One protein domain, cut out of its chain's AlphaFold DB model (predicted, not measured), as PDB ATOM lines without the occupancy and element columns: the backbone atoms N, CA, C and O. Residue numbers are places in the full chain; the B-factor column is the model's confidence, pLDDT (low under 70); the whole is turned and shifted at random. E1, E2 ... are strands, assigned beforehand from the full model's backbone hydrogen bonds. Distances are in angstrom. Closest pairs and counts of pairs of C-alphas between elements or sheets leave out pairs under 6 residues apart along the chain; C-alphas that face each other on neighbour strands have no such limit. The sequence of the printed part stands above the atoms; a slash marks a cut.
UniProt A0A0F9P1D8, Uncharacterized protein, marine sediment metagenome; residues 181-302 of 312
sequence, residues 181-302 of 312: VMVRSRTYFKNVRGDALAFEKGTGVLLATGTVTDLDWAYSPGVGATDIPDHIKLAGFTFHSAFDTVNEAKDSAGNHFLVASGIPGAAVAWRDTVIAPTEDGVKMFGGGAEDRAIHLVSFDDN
ATOM      1  N   VAL A 181     -22.245  21.368  -9.461       86.75
ATOM      2  CA  VAL A 181     -21.518  22.633  -9.446       86.75
ATOM      3  C   VAL A 181     -21.119  22.979  -8.030       86.75
ATOM      4  O   VAL A 181     -21.937  22.956  -7.115       86.75
ATOM      5  N   MET A 182     -19.851  23.348  -7.887       85.06
ATOM      6  CA  MET A 182     -19.312  23.903  -6.659       85.06
ATOM      7  C   MET A 182     -19.268  25.427  -6.737       85.06
ATOM      8  O   MET A 182     -18.768  26.000  -7.711       85.06
ATOM      9  N   VAL A 183     -19.766  26.071  -5.687       78.25
ATOM     10  CA  VAL A 183     -19.649  27.509  -5.442       78.25
ATOM     11  C   VAL A 183     -19.167  27.678  -4.006       78.25
ATOM     12  O   VAL A 183     -19.918  27.440  -3.063       78.25
ATOM     13  N   ARG A 184     -17.903  28.088  -3.835       76.50
ATOM     14  CA  ARG A 184     -17.238  28.177  -2.522       76.50
ATOM     15  C   ARG A 184     -17.295  26.837  -1.767       76.50
ATOM     16  O   ARG A 184     -16.780  25.839  -2.266       76.50
ATOM     17  N   SER A 185     -17.900  26.820  -0.579       80.31
ATOM     18  CA  SER A 185     -18.105  25.637   0.259       80.31
ATOM     19  C   SER A 185     -19.324  24.809  -0.130       80.31
ATOM     20  O   SER A 185     -19.499  23.715   0.402       80.31
ATOM     21  N   ARG A 186     -20.164  25.312  -1.039       82.69
ATOM     22  CA  ARG A 186     -21.420  24.670  -1.398       82.69
ATOM     23  C   ARG A 186     -21.290  23.853  -2.669       82.69
ATOM     24  O   ARG A 186     -20.775  24.338  -3.678       82.69
ATOM     25  N   THR A 187     -21.847  22.653  -2.645       88.75
ATOM     26  CA  THR A 187     -22.018  21.808  -3.828       88.75
ATOM     27  C   THR A 187     -23.501  21.641  -4.107       88.75
ATOM     28  O   THR A 187     -24.273  21.353  -3.199       88.75
ATOM     29  N   TYR A 188     -23.893  21.804  -5.367       87.25
ATOM     30  CA  TYR A 188     -25.237  21.520  -5.860       87.25
ATOM     31  C   TYR A 188     -25.163  20.416  -6.897       87.25
ATOM     32  O   TYR A 188     -24.376  20.520  -7.840       87.25
ATOM     33  N   PHE A 189     -26.001  19.398  -6.771       88.81
ATOM     34  CA  PHE A 189     -26.141  18.385  -7.801       88.81
ATOM     35  C   PHE A 189     -26.988  18.901  -8.968       88.81
ATOM     36  O   PHE A 189     -27.902  19.707  -8.800       88.81
ATOM     37  N   LYS A 190     -26.650  18.446 -10.174       83.12
ATOM     38  CA  LYS A 190     -27.273  18.814 -11.452       83.12
ATOM     39  C   LYS A 190     -27.746  17.614 -12.261       83.12
ATOM     40  O   LYS A 190     -28.273  17.805 -13.353       83.12
ATOM     41  N   ASN A 191     -27.541  16.393 -11.765       71.50
ATOM     42  CA  ASN A 191     -27.937  15.183 -12.470       71.50
ATOM     43  C   ASN A 191     -29.417  15.272 -12.883       71.50
ATOM     44  O   ASN A 191     -30.319  15.400 -12.051       71.50
ATOM     45  N   VAL A 192     -29.639  15.258 -14.200       58.19
ATOM     46  CA  VAL A 192     -30.963  15.139 -14.808       58.19
ATOM     47  C   VAL A 192     -31.276  13.657 -14.859       58.19
ATOM     48  O   VAL A 192     -30.504  12.882 -15.421       58.19
ATOM     49  N   ARG A 193     -32.399  13.247 -14.276       58.31
ATOM     50  CA  ARG A 193     -32.827  11.855 -14.358       58.31
ATOM     51  C   ARG A 193     -33.309  11.554 -15.780       58.31
ATOM     52  O   ARG A 193     -34.285  12.151 -16.234       58.31
ATOM     53  N   GLY A 194     -32.609  10.663 -16.479       43.94
ATOM     54  CA  GLY A 194     -33.100  10.038 -17.705       43.94
ATOM     55  C   GLY A 194     -34.108   8.949 -17.342       43.94
ATOM     56  O   GLY A 194     -33.777   8.059 -16.574       43.94
ATOM     57  N   ASP A 195     -35.329   9.075 -17.856       39.78
ATOM     58  CA  ASP A 195     -36.391   8.063 -17.950       39.78
ATOM     59  C   ASP A 195     -36.792   7.235 -16.706       39.78
ATOM     60  O   ASP A 195     -36.138   6.277 -16.312       39.78
ATOM     61  N   ALA A 196     -37.996   7.555 -16.197       42.44
ATOM     62  CA  ALA A 196     -39.149   6.660 -15.960       42.44
ATOM     63  C   ALA A 196     -39.861   6.937 -14.618       42.44
ATOM     64  O   ALA A 196     -39.251   6.937 -13.559       42.44
ATOM     65  N   LEU A 197     -41.182   7.149 -14.716       45.16
ATOM     66  CA  LEU A 197     -42.157   7.535 -13.681       45.16
ATOM     67  C   LEU A 197     -42.050   8.988 -13.177       45.16
ATOM     68  O   LEU A 197     -41.000   9.501 -12.808       45.16
ATOM     69  N   ALA A 198     -43.186   9.693 -13.200       48.22
ATOM     70  CA  ALA A 198     -43.278  11.130 -12.931       48.22
ATOM     71  C   ALA A 198     -42.881  11.545 -11.500       48.22
ATOM     72  O   ALA A 198     -42.665  12.733 -11.272       48.22
ATOM     73  N   PHE A 199     -42.763  10.584 -10.579       46.16
ATOM     74  CA  PHE A 199     -42.650  10.807  -9.136       46.16
ATOM     75  C   PHE A 199     -41.218  10.731  -8.595       46.16
ATOM     76  O   PHE A 199     -40.943  11.258  -7.530       46.16
ATOM     77  N   GLU A 200     -40.276  10.163  -9.343       49.22
ATOM     78  CA  GLU A 200     -38.876  10.020  -8.918       49.22
ATOM     79  C   GLU A 200     -37.972  11.123  -9.511       49.22
ATOM     80  O   GLU A 200     -36.759  10.970  -9.652       49.22
ATOM     81  N   LYS A 201     -38.553  12.260  -9.910       50.91
ATOM     82  CA  LYS A 201     -37.847  13.361 -10.584       50.91
ATOM     83  C   LYS A 201     -37.020  14.211  -9.606       50.91
ATOM     84  O   LYS A 201     -37.075  15.436  -9.683       50.91
ATOM     85  N   GLY A 202     -36.251  13.598  -8.709       53.56
ATOM     86  CA  GLY A 202     -35.253  14.259  -7.860       53.56
ATOM     87  C   GLY A 202     -33.969  14.577  -8.620       53.56
ATOM     88  O   GLY A 202     -33.578  13.845  -9.525       53.56
ATOM     89  N   THR A 203     -33.315  15.678  -8.257       70.62
ATOM     90  CA  THR A 203     -31.888  15.888  -8.544       70.62
ATOM     91  C   THR A 203     -31.107  15.436  -7.302       70.62
ATOM     92  O   THR A 203     -31.641  15.482  -6.197       70.62
ATOM     93  N   GLY A 204     -29.868  14.972  -7.451       86.25
ATOM     94  CA  GLY A 204     -29.007  14.596  -6.327       86.25
ATOM     95  C   GLY A 204     -29.080  13.130  -5.895       86.25
ATOM     96  O   GLY A 204     -29.306  12.257  -6.731       86.25
ATOM     97  N   VAL A 205     -28.813  12.864  -4.611       91.62
ATOM     98  CA  VAL A 205     -28.640  11.514  -4.034       91.62
ATOM     99  C   VAL A 205     -29.922  11.063  -3.346       91.62
ATOM    100  O   VAL A 205     -30.410  11.768  -2.470       91.62
ATOM    101  N   LEU A 206     -30.459   9.897  -3.699       91.88
ATOM    102  CA  LEU A 206     -31.591   9.276  -3.018       91.88
ATOM    103  C   LEU A 206     -31.177   8.807  -1.616       91.88
ATOM    104  O   LEU A 206     -30.301   7.958  -1.460       91.88
ATOM    105  N   LEU A 207     -31.822   9.351  -0.593       92.94
ATOM    106  CA  LEU A 207     -31.538   9.048   0.808       92.94
ATOM    107  C   LEU A 207     -32.528   8.038   1.399       92.94
ATOM    108  O   LEU A 207     -32.135   7.175   2.178       92.94
ATOM    109  N   ALA A 208     -33.801   8.126   1.008       91.81
ATOM    110  CA  ALA A 208     -34.854   7.211   1.437       91.81
ATOM    111  C   ALA A 208     -35.964   7.131   0.381       91.81
ATOM    112  O   ALA A 208     -36.234   8.116  -0.306       91.81
ATOM    113  N   THR A 209     -36.618   5.974   0.268       90.94
ATOM    114  CA  THR A 209     -37.783   5.760  -0.606       90.94
ATOM    115  C   THR A 209     -38.705   4.678  -0.045       90.94
ATOM    116  O   THR A 209     -38.247   3.788   0.676       90.94
ATOM    117  N   GLY A 210     -39.995   4.730  -0.380       89.94
ATOM    118  CA  GLY A 210     -40.936   3.644  -0.108       89.94
ATOM    119  C   GLY A 210     -42.402   4.030  -0.294       89.94
ATOM    120  O   GLY A 210     -42.744   5.210  -0.291       89.94
ATOM    121  N   THR A 211     -43.270   3.018  -0.405       89.31
ATOM    122  CA  THR A 211     -44.731   3.182  -0.394       89.31
ATOM    123  C   THR A 211     -45.236   3.218   1.050       89.31
ATOM    124  O   THR A 211     -45.566   2.184   1.637       89.31
ATOM    125  N   VAL A 212     -45.232   4.397   1.669       87.81
ATOM    126  CA  VAL A 212     -45.446   4.570   3.116       87.81
ATOM    127  C   VAL A 212     -46.278   5.811   3.419       87.81
ATOM    128  O   VAL A 212     -46.398   6.708   2.592       87.81
ATOM    129  N   THR A 213     -46.894   5.856   4.602       85.25
ATOM    130  CA  THR A 213     -47.593   7.062   5.087       85.25
ATOM    131  C   THR A 213     -46.609   8.127   5.547       85.25
ATOM    132  O   THR A 213     -46.773   9.303   5.249       85.25
ATOM    133  N   ASP A 214     -45.558   7.685   6.227       84.62
ATOM    134  CA  ASP A 214     -44.479   8.509   6.740       84.62
ATOM    135  C   ASP A 214     -43.161   7.943   6.214       84.62
ATOM    136  O   ASP A 214     -42.933   6.738   6.331       84.62
ATOM    137  N   LEU A 215     -42.288   8.796   5.678       88.19
ATOM    138  CA  LEU A 215     -40.945   8.403   5.245       88.19
ATOM    139  C   LEU A 215     -39.912   9.185   6.048       88.19
ATOM    140  O   LEU A 215     -39.994  10.405   6.106       88.19
ATOM    141  N   ASP A 216     -38.962   8.489   6.657       89.94
ATOM    142  CA  ASP A 216     -37.929   9.073   7.511       89.94
ATOM    143  C   ASP A 216     -36.547   8.756   6.938       89.94
ATOM    144  O   ASP A 216     -36.289   7.623   6.517       89.94
ATOM    145  N   TRP A 217     -35.670   9.753   6.924       91.75
ATOM    146  CA  TRP A 217     -34.243   9.557   6.744       91.75
ATOM    147  C   TRP A 217     -33.517  10.057   7.990       91.75
ATOM    148  O   TRP A 217     -33.525  11.249   8.304       91.75
ATOM    149  N   ALA A 218     -32.842   9.127   8.659       91.06
ATOM    150  CA  ALA A 218     -31.971   9.421   9.781       91.06
ATOM    151  C   ALA A 218     -30.529   9.600   9.304       91.06
ATOM    152  O   ALA A 218     -30.033   8.856   8.452       91.06
ATOM    153  N   TYR A 219     -29.844  10.558   9.914       92.19
ATOM    154  CA  TYR A 219     -28.440  10.808   9.651       92.19
ATOM    155  C   TYR A 219     -27.555   9.607  10.001       92.19
ATOM    156  O   TYR A 219     -27.656   9.024  11.081       92.19
ATOM    157  N   SER A 220     -26.625   9.297   9.101       94.06
ATOM    158  CA  SER A 220     -25.534   8.355   9.327       94.06
ATOM    159  C   SER A 220     -24.235   8.966   8.786       94.06
ATOM    160  O   SER A 220     -24.183   9.308   7.596       94.06
ATOM    161  N   PRO A 221     -23.197   9.156   9.627       94.12
ATOM    162  CA  PRO A 221     -21.911   9.667   9.177       94.12
ATOM    163  C   PRO A 221     -21.172   8.602   8.368       94.12
ATOM    164  O   PRO A 221     -20.951   7.488   8.844       94.12
ATOM    165  N   GLY A 222     -20.712   8.951   7.169       95.69
ATOM    166  CA  GLY A 222     -19.941   8.009   6.366       95.69
ATOM    167  C   GLY A 222     -19.800   8.392   4.904       95.69
ATOM    168  O   GLY A 222     -20.060   9.521   4.495       95.69
ATOM    169  N   VAL A 223     -19.354   7.416   4.118       96.69
ATOM    170  CA  VAL A 223     -19.158   7.538   2.667       96.69
ATOM    171  C   VAL A 223     -20.028   6.569   1.870       96.69
ATOM    172  O   VAL A 223     -19.863   6.484   0.656       96.69
ATOM    173  N   GLY A 224     -20.906   5.815   2.536       95.19
ATOM    174  CA  GLY A 224     -21.783   4.835   1.914       95.19
ATOM    175  C   GLY A 224     -22.982   5.449   1.193       95.19
ATOM    176  O   GLY A 224     -23.067   6.652   0.950       95.19
ATOM    177  N   ALA A 225     -23.927   4.577   0.848       92.62
ATOM    178  CA  ALA A 225     -24.976   4.869  -0.121       92.62
ATOM    179  C   ALA A 225     -25.933   5.989   0.303       92.62
ATOM    180  O   ALA A 225     -26.204   6.895  -0.491       92.62
ATOM    181  N   THR A 226     -26.392   5.914   1.551       93.00
ATOM    182  CA  THR A 226     -27.305   6.858   2.213       93.00
ATOM    183  C   THR A 226     -26.603   7.701   3.274       93.00
ATOM    184  O   THR A 226     -27.256   8.501   3.943       93.00
ATOM    185  N   ASP A 227     -25.298   7.491   3.463       95.25
ATOM    186  CA  ASP A 227     -24.514   8.233   4.439       95.25
ATOM    187  C   ASP A 227     -24.227   9.642   3.916       95.25
ATOM    188  O   ASP A 227     -24.075   9.867   2.708       95.25
ATOM    189  N   ILE A 228     -24.088  10.585   4.843       94.94
ATOM    190  CA  ILE A 228     -23.558  11.914   4.548       94.94
ATOM    191  C   ILE A 228     -22.257  12.094   5.345       94.94
ATOM    192  O   ILE A 228     -22.269  11.909   6.566       94.94
ATOM    193  N   PRO A 229     -21.137  12.457   4.688       95.06
ATOM    194  CA  PRO A 229     -19.875  12.748   5.360       95.06
ATOM    195  C   PRO A 229     -20.054  13.690   6.554       95.06
ATOM    196  O   PRO A 229     -20.767  14.685   6.482       95.06
ATOM    197  N   ASP A 230     -19.404  13.381   7.667       89.50
ATOM    198  CA  ASP A 230     -19.596  14.042   8.963       89.50
ATOM    199  C   ASP A 230     -19.149  15.495   9.037       89.50
ATOM    200  O   ASP A 230     -19.614  16.250   9.899       89.50
ATOM    201  N   HIS A 231     -18.301  15.912   8.108       85.56
ATOM    202  CA  HIS A 231     -17.911  17.301   7.945       85.56
ATOM    203  C   HIS A 231     -18.912  18.137   7.129       85.56
ATOM    204  O   HIS A 231     -18.776  19.361   7.072       85.56
ATOM    205  N   ILE A 232     -19.934  17.514   6.539       90.38
ATOM    206  CA  ILE A 232     -21.077  18.202   5.937       90.38
ATOM    207  C   ILE A 232     -22.129  18.404   7.024       90.38
ATOM    208  O   ILE A 232     -22.734  17.440   7.497       90.38
ATOM    209  N   LYS A 233     -22.353  19.660   7.423       83.62
ATOM    210  CA  LYS A 233     -23.274  19.992   8.524       83.62
ATOM    211  C   LYS A 233     -24.593  20.584   8.078       83.62
ATOM    212  O   LYS A 233     -25.555  20.450   8.814       83.62
ATOM    213  N   LEU A 234     -24.651  21.216   6.909       86.19
ATOM    214  CA  LEU A 234     -25.887  21.749   6.344       86.19
ATOM    215  C   LEU A 234     -26.111  21.127   4.971       86.19
ATOM    216  O   LEU A 234     -25.189  21.040   4.156       86.19
ATOM    217  N   ALA A 235     -27.340  20.705   4.716       88.31
ATOM    218  CA  ALA A 235     -27.732  20.050   3.481       88.31
ATOM    219  C   ALA A 235     -29.055  20.610   2.967       88.31
ATOM    220  O   ALA A 235     -29.949  20.937   3.744       88.31
ATOM    221  N   GLY A 236     -29.156  20.721   1.645       85.75
ATOM    222  CA  GLY A 236     -30.407  20.944   0.943       85.75
ATOM    223  C   GLY A 236     -31.044  19.606   0.599       85.75
ATOM    224  O   GLY A 236     -30.438  18.778  -0.088       85.75
ATOM    225  N   PHE A 237     -32.278  19.421   1.040       84.38
ATOM    226  CA  PHE A 237     -33.087  18.236   0.809       84.38
ATOM    227  C   PHE A 237     -34.244  18.568  -0.118       84.38
ATOM    228  O   PHE A 237     -34.835  19.636   0.008       84.38
ATOM    229  N   THR A 238     -34.594  17.646  -1.011       81.06
ATOM    230  CA  THR A 238     -35.858  17.704  -1.753       81.06
ATOM    231  C   THR A 238     -36.707  16.483  -1.498       81.06
ATOM    232  O   THR A 238     -36.191  15.370  -1.388       81.06
ATOM    233  N   PHE A 239     -38.011  16.711  -1.474       78.94
ATOM    234  CA  PHE A 239     -39.022  15.709  -1.184       78.94
ATOM    235  C   PHE A 239     -39.844  15.422  -2.435       78.94
ATOM    236  O   PHE A 239     -40.116  16.328  -3.221       78.94
ATOM    237  N   HIS A 240     -40.223  14.162  -2.618       76.88
ATOM    238  CA  HIS A 240     -41.069  13.712  -3.715       76.88
ATOM    239  C   HIS A 240     -42.236  12.882  -3.195       76.88
ATOM    240  O   HIS A 240     -42.036  11.952  -2.413       76.88
ATOM    241  N   SER A 241     -43.440  13.207  -3.669       73.00
ATOM    242  CA  SER A 241     -44.670  12.454  -3.421       73.00
ATOM    243  C   SER A 241     -45.618  12.517  -4.627       73.00
ATOM    244  O   SER A 241     -45.522  13.427  -5.457       73.00
ATOM    245  N   ALA A 242     -46.519  11.537  -4.733       65.06
ATOM    246  CA  ALA A 242     -47.518  11.432  -5.794       65.06
ATOM    247  C   ALA A 242     -48.787  12.267  -5.559       65.06
ATOM    248  O   ALA A 242     -49.438  12.646  -6.536       65.06
ATOM    249  N   PHE A 243     -49.128  12.573  -4.304       63.31
ATOM    250  CA  PHE A 243     -50.329  13.327  -3.939       63.31
ATOM    251  C   PHE A 243     -50.024  14.444  -2.923       63.31
ATOM    252  O   PHE A 243     -48.872  14.687  -2.552       63.31
ATOM    253  N   ASP A 244     -51.073  15.165  -2.515       56.84
ATOM    254  CA  ASP A 244     -51.011  16.287  -1.576       56.84
ATOM    255  C   ASP A 244     -50.267  15.892  -0.291       56.84
ATOM    256  O   ASP A 244     -50.750  15.099   0.521       56.84
ATOM    257  N   THR A 245     -49.078  16.461  -0.104       56.12
ATOM    258  CA  THR A 245     -48.201  16.176   1.031       56.12
ATOM    259  C   THR A 245     -47.851  17.441   1.790       56.12
ATOM    260  O   THR A 245     -47.682  18.520   1.219       56.12
ATOM    261  N   VAL A 246     -47.760  17.289   3.110       57.34
ATOM    262  CA  VAL A 246     -47.149  18.270   4.005       57.34
ATOM    263  C   VAL A 246     -45.732  17.761   4.275       57.34
ATOM    264  O   VAL A 246     -45.554  16.705   4.884       57.34
ATOM    265  N   ASN A 247     -44.727  18.472   3.760       58.78
ATOM    266  CA  ASN A 247     -43.317  18.091   3.872       58.78
ATOM    267  C   ASN A 247     -42.665  18.823   5.055       58.78
ATOM    268  O   ASN A 247     -42.374  20.011   4.947       58.78
ATOM    269  N   GLU A 248     -42.426  18.145   6.180       60.75
ATOM    270  CA  GLU A 248     -41.902  18.779   7.402       60.75
ATOM    271  C   GLU A 248     -40.494  18.275   7.732       60.75
ATOM    272  O   GLU A 248     -40.310  17.101   8.050       60.75
ATOM    273  N   ALA A 249     -39.494  19.159   7.748       56.16
ATOM    274  CA  ALA A 249     -38.209  18.792   8.335       56.16
ATOM    275  C   ALA A 249     -38.347  18.699   9.860       56.16
ATOM    276  O   ALA A 249     -39.023  19.516  10.495       56.16
ATOM    277  N   LYS A 250     -37.704  17.691  10.444       60.81
ATOM    278  CA  LYS A 250     -37.591  17.532  11.892       60.81
ATOM    279  C   LYS A 250     -36.191  17.901  12.331       60.81
ATOM    280  O   LYS A 250     -35.255  17.634  11.592       60.81
ATOM    281  N   ASP A 251     -36.071  18.474  13.522       55.62
ATOM    282  CA  ASP A 251     -34.796  18.459  14.229       55.62
ATOM    283  C   ASP A 251     -34.589  17.122  14.971       55.62
ATOM    284  O   ASP A 251     -35.522  16.330  15.155       55.62
ATOM    285  N   SER A 252     -33.366  16.874  15.434       51.84
ATOM    286  CA  SER A 252     -32.973  15.699  16.228       51.84
ATOM    287  C   SER A 252     -33.732  15.553  17.557       51.84
ATOM    288  O   SER A 252     -33.745  14.472  18.152       51.84
ATOM    289  N   ALA A 253     -34.399  16.612  18.026       53.69
ATOM    290  CA  ALA A 253     -35.272  16.601  19.199       53.69
ATOM    291  C   ALA A 253     -36.743  16.292  18.848       53.69
ATOM    292  O   ALA A 253     -37.586  16.183  19.741       53.69
ATOM    293  N   GLY A 254     -37.052  16.111  17.562       56.88
ATOM    294  CA  GLY A 254     -38.391  15.855  17.053       56.88
ATOM    295  C   GLY A 254     -39.260  17.105  16.941       56.88
ATOM    296  O   GLY A 254     -40.458  16.956  16.702       56.88
ATOM    297  N   ASN A 255     -38.698  18.310  17.096       59.31
ATOM    298  CA  ASN A 255     -39.410  19.547  16.797       59.31
ATOM    299  C   ASN A 255     -39.572  19.686  15.283       59.31
ATOM    300  O   ASN A 255     -38.721  19.283  14.493       59.31
ATOM    301  N   HIS A 256     -40.705  20.248  14.886       58.59
ATOM    302  CA  HIS A 256     -41.131  20.313  13.498       58.59
ATOM    303  C   HIS A 256     -40.876  21.723  12.954       58.59
ATOM    304  O   HIS A 256     -41.411  22.693  13.495       58.59
ATOM    305  N   PHE A 257     -40.111  21.840  11.869       59.91
ATOM    306  CA  PHE A 257     -39.992  23.074  11.092       59.91
ATOM    307  C   PHE A 257     -40.752  22.898   9.761       59.91
ATOM    308  O   PHE A 257     -40.434  22.040   8.937       59.91
ATOM    309  N   LEU A 258     -41.811  23.696   9.587       54.81
ATOM    310  CA  LEU A 258     -42.807  23.672   8.498       54.81
ATOM    311  C   LEU A 258     -42.523  24.867   7.538       54.81
ATOM    312  O   LEU A 258     -42.168  25.928   8.043       54.81
ATOM    313  N   VAL A 259     -42.721  24.879   6.205       58.34
ATOM    314  CA  VAL A 259     -43.142  23.862   5.213       58.34
ATOM    315  C   VAL A 259     -43.155  24.475   3.816       58.34
ATOM    316  O   VAL A 259     -43.396  25.675   3.673       58.34
ATOM    317  N   ALA A 260     -43.048  23.644   2.789       50.31
ATOM    318  CA  ALA A 260     -43.787  23.922   1.569       50.31
ATOM    319  C   ALA A 260     -44.904  22.878   1.422       50.31
ATOM    320  O   ALA A 260     -44.761  21.702   1.762       50.31
ATOM    321  N   SER A 261     -46.099  23.395   1.133       49.00
ATOM    322  CA  SER A 261     -47.338  22.636   1.025       49.00
ATOM    323  C   SER A 261     -47.747  22.660  -0.435       49.00
ATOM    324  O   SER A 261     -47.940  23.744  -0.996       49.00
ATOM    325  N   GLY A 262     -47.914  21.486  -1.039       50.00
ATOM    326  CA  GLY A 262     -48.505  21.392  -2.369       50.00
ATOM    327  C   GLY A 262     -49.915  21.993  -2.388       50.00
ATOM    328  O   GLY A 262     -50.672  21.879  -1.422       50.00
ATOM    329  N   ILE A 263     -50.272  22.655  -3.491       44.41
ATOM    330  CA  ILE A 263     -51.655  23.077  -3.745       44.41
ATOM    331  C   ILE A 263     -52.439  21.850  -4.242       44.41
ATOM    332  O   ILE A 263     -51.976  21.212  -5.195       44.41
ATOM    333  N   PRO A 264     -53.630  21.562  -3.683       44.78
ATOM    334  CA  PRO A 264     -54.458  20.441  -4.111       44.78
ATOM    335  C   PRO A 264     -54.721  20.418  -5.619       44.78
ATOM    336  O   PRO A 264     -55.174  21.409  -6.197       44.78
ATOM    337  N   GLY A 265     -54.494  19.264  -6.252       45.34
ATOM    338  CA  GLY A 265     -54.969  18.977  -7.615       45.34
ATOM    339  C   GLY A 265     -54.030  19.331  -8.774       45.34
ATOM    340  O   GLY A 265     -54.433  19.205  -9.932       45.34
ATOM    341  N   ALA A 266     -52.782  19.728  -8.516       46.22
ATOM    342  CA  ALA A 266     -51.769  19.826  -9.566       46.22
ATOM    343  C   ALA A 266     -51.090  18.460  -9.770       46.22
ATOM    344  O   ALA A 266     -50.431  17.954  -8.871       46.22
ATOM    345  N   ALA A 267     -51.195  17.875 -10.968       46.56
ATOM    346  CA  ALA A 267     -50.530  16.619 -11.358       46.56
ATOM    347  C   ALA A 267     -48.989  16.733 -11.479       46.56
ATOM    348  O   ALA A 267     -48.359  16.016 -12.260       46.56
ATOM    349  N   VAL A 268     -48.378  17.683 -10.771       47.19
ATOM    350  CA  VAL A 268     -46.960  18.018 -10.858       47.19
ATOM    351  C   VAL A 268     -46.322  17.703  -9.516       47.19
ATOM    352  O   VAL A 268     -46.713  18.254  -8.495       47.19
ATOM    353  N   ALA A 269     -45.334  16.812  -9.542       52.50
ATOM    354  CA  ALA A 269     -44.493  16.502  -8.401       52.50
ATOM    355  C   ALA A 269     -43.796  17.787  -7.916       52.50
ATOM    356  O   ALA A 269     -43.010  18.391  -8.654       52.50
ATOM    357  N   TRP A 270     -44.146  18.242  -6.716       50.00
ATOM    358  CA  TRP A 270     -43.579  19.448  -6.118       50.00
ATOM    359  C   TRP A 270     -42.161  19.163  -5.623       50.00
ATOM    360  O   TRP A 270     -41.894  18.100  -5.072       50.00
ATOM    361  N   ARG A 271     -41.248  20.114  -5.848       56.09
ATOM    362  CA  ARG A 271     -39.864  20.062  -5.369       56.09
ATOM    363  C   ARG A 271     -39.680  21.128  -4.309       56.09
ATOM    364  O   ARG A 271     -39.262  22.245  -4.610       56.09
ATOM    365  N   ASP A 272     -39.973  20.770  -3.077       59.28
ATOM    366  CA  ASP A 272     -39.706  21.648  -1.949       59.28
ATOM    367  C   ASP A 272     -38.262  21.439  -1.515       59.28
ATOM    368  O   ASP A 272     -37.873  20.310  -1.223       59.28
ATOM    369  N   THR A 273     -37.452  22.501  -1.535       69.94
ATOM    370  CA  THR A 273     -36.072  22.434  -1.041       69.94
ATOM    371  C   THR A 273     -36.029  22.941   0.390       69.94
ATOM    372  O   THR A 273     -36.329  24.107   0.637       69.94
ATOM    373  N   VAL A 274     -35.627  22.084   1.325       74.00
ATOM    374  CA  VAL A 274     -35.391  22.464   2.722       74.00
ATOM    375  C   VAL A 274     -33.900  22.420   3.000       74.00
ATOM    376  O   VAL A 274     -33.247  21.434   2.681       74.00
ATOM    377  N   ILE A 275     -33.361  23.485   3.590       80.00
ATOM    378  CA  ILE A 275     -31.987  23.504   4.092       80.00
ATOM    379  C   ILE A 275     -32.044  23.246   5.592       80.00
ATOM    380  O   ILE A 275     -32.669  24.019   6.316       80.00
ATOM    381  N   ALA A 276     -31.404  22.176   6.048       81.00
ATOM    382  CA  ALA A 276     -31.398  21.783   7.453       81.00
ATOM    383  C   ALA A 276     -30.029  21.221   7.871       81.00
ATOM    384  O   ALA A 276     -29.238  20.821   7.003       81.00
ATOM    385  N   PRO A 277     -29.732  21.186   9.184       86.81
ATOM    386  CA  PRO A 277     -28.609  20.425   9.701       86.81
ATOM    387  C   PRO A 277     -28.704  18.954   9.296       86.81
ATOM    388  O   PRO A 277     -29.769  18.349   9.359       86.81
ATOM    389  N   THR A 278     -27.596  18.355   8.863       88.12
ATOM    390  CA  THR A 278     -27.595  16.944   8.443       88.12
ATOM    391  C   THR A 278     -27.888  16.002   9.597       88.12
ATOM    392  O   THR A 278     -28.585  15.020   9.384       88.12
ATOM    393  N   GLU A 279     -27.389  16.314  10.796       88.50
ATOM    394  CA  GLU A 279     -27.505  15.488  12.008       88.50
ATOM    395  C   GLU A 279     -28.934  15.330  12.534       88.50
ATOM    396  O   GLU A 279     -29.223  14.383  13.263       88.50
ATOM    397  N   ASP A 280     -29.824  16.222  12.118       83.75
ATOM    398  CA  ASP A 280     -31.226  16.228  12.504       83.75
ATOM    399  C   ASP A 280     -32.071  15.199  11.734       83.75
ATOM    400  O   ASP A 280     -33.122  14.771  12.215       83.75
ATOM    401  N   GLY A 281     -31.597  14.751  10.566       85.69
ATOM    402  CA  GLY A 281     -32.402  13.951   9.646       85.69
ATOM    403  C   GLY A 281     -33.510  14.769   8.973       85.69
ATOM    404  O   GLY A 281     -33.605  15.984   9.123       85.69
ATOM    405  N   VAL A 282     -34.357  14.105   8.186       85.50
ATOM    406  CA  VAL A 282     -35.556  14.722   7.593       85.50
ATOM    407  C   VAL A 282     -36.684  13.704   7.468       85.50
ATOM    408  O   VAL A 282     -36.444  12.520   7.241       85.50
ATOM    409  N   LYS A 283     -37.932  14.170   7.563       84.31
ATOM    410  CA  LYS A 283     -39.119  13.315   7.502       84.31
ATOM    411  C   LYS A 283     -40.162  13.870   6.525       84.31
ATOM    412  O   LYS A 283     -40.255  15.064   6.291       84.31
ATOM    413  N   MET A 284     -40.961  12.996   5.931       81.62
ATOM    414  CA  MET A 284     -42.133  13.343   5.126       81.62
ATOM    415  C   MET A 284     -43.383  12.753   5.770       81.62
ATOM    416  O   MET A 284     -43.382  11.567   6.104       81.62
ATOM    417  N   PHE A 285     -44.464  13.533   5.852       77.06
ATOM    418  CA  PHE A 285     -45.755  13.119   6.418       77.06
ATOM    419  C   PHE A 285     -46.862  13.101   5.367       77.06
ATOM    420  O   PHE A 285     -46.759  13.748   4.321       77.06
ATOM    421  N   GLY A 286     -47.928  12.341   5.588       72.88
ATOM    422  CA  GLY A 286     -49.154  12.539   4.820       72.88
ATOM    423  C   GLY A 286     -50.326  11.682   5.247       72.88
ATOM    424  O   GLY A 286     -50.274  10.940   6.221       72.88
ATOM    425  N   GLY A 287     -51.429  11.860   4.521       75.38
ATOM    426  CA  GLY A 287     -52.735  11.314   4.893       75.38
ATOM    427  C   GLY A 287     -52.941   9.838   4.549       75.38
ATOM    428  O   GLY A 287     -53.953   9.266   4.948       75.38
ATOM    429  N   GLY A 288     -52.020   9.214   3.810       81.19
ATOM    430  CA  GLY A 288     -52.139   7.835   3.344       81.19
ATOM    431  C   GLY A 288     -50.816   7.282   2.825       81.19
ATOM    432  O   GLY A 288     -49.864   8.029   2.619       81.19
ATOM    433  N   ALA A 289     -50.742   5.958   2.670       85.88
ATOM    434  CA  ALA A 289     -49.558   5.308   2.118       85.88
ATOM    435  C   ALA A 289     -49.425   5.584   0.616       85.88
ATOM    436  O   ALA A 289     -50.370   5.357  -0.139       85.88
ATOM    437  N   GLU A 290     -48.250   6.043   0.197       79.75
ATOM    438  CA  GLU A 290     -47.946   6.394  -1.191       79.75
ATOM    439  C   GLU A 290     -46.438   6.335  -1.450       79.75
ATOM    440  O   GLU A 290     -45.649   6.277  -0.506       79.75
ATOM    441  N   ASP A 291     -46.048   6.367  -2.723       81.88
ATOM    442  CA  ASP A 291     -44.643   6.382  -3.123       81.88
ATOM    443  C   ASP A 291     -44.001   7.727  -2.769       81.88
ATOM    444  O   ASP A 291     -44.356   8.773  -3.319       81.88
ATOM    445  N   ARG A 292     -43.047   7.683  -1.838       81.44
ATOM    446  CA  ARG A 292     -42.326   8.846  -1.316       81.44
ATOM    447  C   ARG A 292     -40.834   8.686  -1.528       81.44
ATOM    448  O   ARG A 292     -40.327   7.568  -1.453       81.44
ATOM    449  N   ALA A 293     -40.129   9.797  -1.715       85.00
ATOM    450  CA  ALA A 293     -38.673   9.810  -1.780       85.00
ATOM    451  C   ALA A 293     -38.062  11.088  -1.190       85.00
ATOM    452  O   ALA A 293     -38.592  12.187  -1.354       85.00
ATOM    453  N   ILE A 294     -36.908  10.933  -0.543       86.69
ATOM    454  CA  ILE A 294     -36.095  12.014   0.025       86.69
ATOM    455  C   ILE A 294     -34.755  12.032  -0.704       86.69
ATOM    456  O   ILE A 294     -34.094  10.998  -0.798       86.69
ATOM    457  N   HIS A 295     -34.332  13.203  -1.180       88.31
ATOM    458  CA  HIS A 295     -33.057  13.376  -1.871       88.31
ATOM    459  C   HIS A 295     -32.193  14.470  -1.246       88.31
ATOM    460  O   HIS A 295     -32.707  15.517  -0.862       88.31
ATOM    461  N   LEU A 296     -30.875  14.269  -1.249       91.25
ATOM    462  CA  LEU A 296     -29.868  15.305  -1.025       91.25
ATOM    463  C   LEU A 296     -29.560  16.021  -2.346       91.25
ATOM    464  O   LEU A 296     -28.935  15.427  -3.224       91.25
ATOM    465  N   VAL A 297     -29.936  17.293  -2.479       88.06
ATOM    466  CA  VAL A 297     -29.686  18.105  -3.691       88.06
ATOM    467  C   VAL A 297     -28.468  19.007  -3.583       88.06
ATOM    468  O   VAL A 297     -27.869  19.361  -4.600       88.06
ATOM    469  N   SER A 298     -28.103  19.404  -2.371       89.00
ATOM    470  CA  SER A 298     -26.964  20.278  -2.135       89.00
ATOM    471  C   SER A 298     -26.415  20.103  -0.734       89.00
ATOM    472  O   SER A 298     -27.076  19.553   0.143       89.00
ATOM    473  N   PHE A 299     -25.197  20.578  -0.517       90.56
ATOM    474  CA  PHE A 299     -24.597  20.587   0.804       90.56
ATOM    475  C   PHE A 299     -23.570  21.697   0.964       90.56
ATOM    476  O   PHE A 299     -22.896  22.061  -0.003       90.56
ATOM    477  N   ASP A 300     -23.439  22.185   2.195       87.06
ATOM    478  CA  ASP A 300     -22.329  23.020   2.636       87.06
ATOM    479  C   ASP A 300     -21.297  22.154   3.349       87.06
ATOM    480  O   ASP A 300     -21.552  21.515   4.374       87.06
ATOM    481  N   ASP A 301     -20.102  22.141   2.779       86.75
ATOM    482  CA  ASP A 301     -18.959  21.449   3.335       86.75
ATOM    483  C   ASP A 301     -18.196  22.404   4.265       86.75
ATOM    484  O   ASP A 301     -17.557  23.373   3.832       86.75
ATOM    485  N   ASN A 302     -18.270  22.129   5.569       77.50
ATOM    486  CA  ASN A 302     -17.691  23.007   6.581       77.50
ATOM    487  C   ASN A 302     -16.163  23.006   6.562       77.50
ATOM    488  O   ASN A 302     -15.562  23.999   6.963       77.50
TER     489      ASN A 302
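Overview. This is residues 181 to 302 of the 312 residues of an uncharacterized protein of marine sediment metagenome (UniProt A0A0F9P1D8). Two layers of strands sit face to face in a sandwich with its strands crossed: E3, E10, E5 and E8 make one layer, and the hairpin E6 and E7 with the pair E4 and E9 beside it makes the other. The hairpin E1 and E2 lengthens the first layer beside the far end of E10, and two long loops join E2 to E3 and E4 to E5. The nested pairs E3 with E10, E4 with E9, E5 with E8 and E6 with E7 form a jelly roll, one long hairpin wound over both sheets. The 122 printed residues hold ten named strands, E1 to E10 in order, and no named helix; the class is all strand, though under half of the residues, 60, are in named strands, and neighbours are antiparallel. The whole is compact, with a radius of gyration of the C-alphas of 13.9 A and spans of 40 by 36 by 23 A.

Along the chain. E1, residues 181 to 183, begins at C-alpha 181 (-21.518, 22.633, -9.446). E2 is residues 186 to 189, E3 205 to 212 with 19.5 A, and E4 215 to 217. E5, residues 232 to 241, measures 26.0 A. E6 is residues 246 to 250, E7 256 to 261, E8 272 to 277 with 16.1 A, and E9 282 to 284. E10, residues 290 to 301, measures 33.0 A and ends at C-alpha 301 (-18.959, 21.449, 3.335).

Arrangement. In the branched, strongly twisted sheet, E10 has E2 and E3 on one side and E5 on the other side. N 205 and O 296 of E3 and E10 are 2.9 A apart, within hydrogen-bond range, as are N 187 and O 299 of E2 and E10, 2.9 A, and N 236 and O 298 of E5 and E10, 2.8 A. The edge strands E8 and E1 have N 237 and O 274 to E5, 2.8 A, and N 181 and O 188 to E2, 2.8 A. Facing this sheet, the hairpin E6 and E7 has N 257 and O 249 at 2.9 A; the two sheets' strands stand at 44 degrees. The closest C-alphas of E6 and E9 are Ala 249 and Val 282, 4.9 A. E4 and E9 have N 217 and O 282 at 2.9 A. E3 and E7 are apart.

Size, cuts and confidence. The C-alphas farthest apart, Arg 184 and Gly 288, are 40.8 A from each other. The printed part has no cut. The links E2 to E3 and E4 to E5 are long. Mean pLDDT of the printed part is 74.4; residues 192 to 202 and 242 to 273 are under 70.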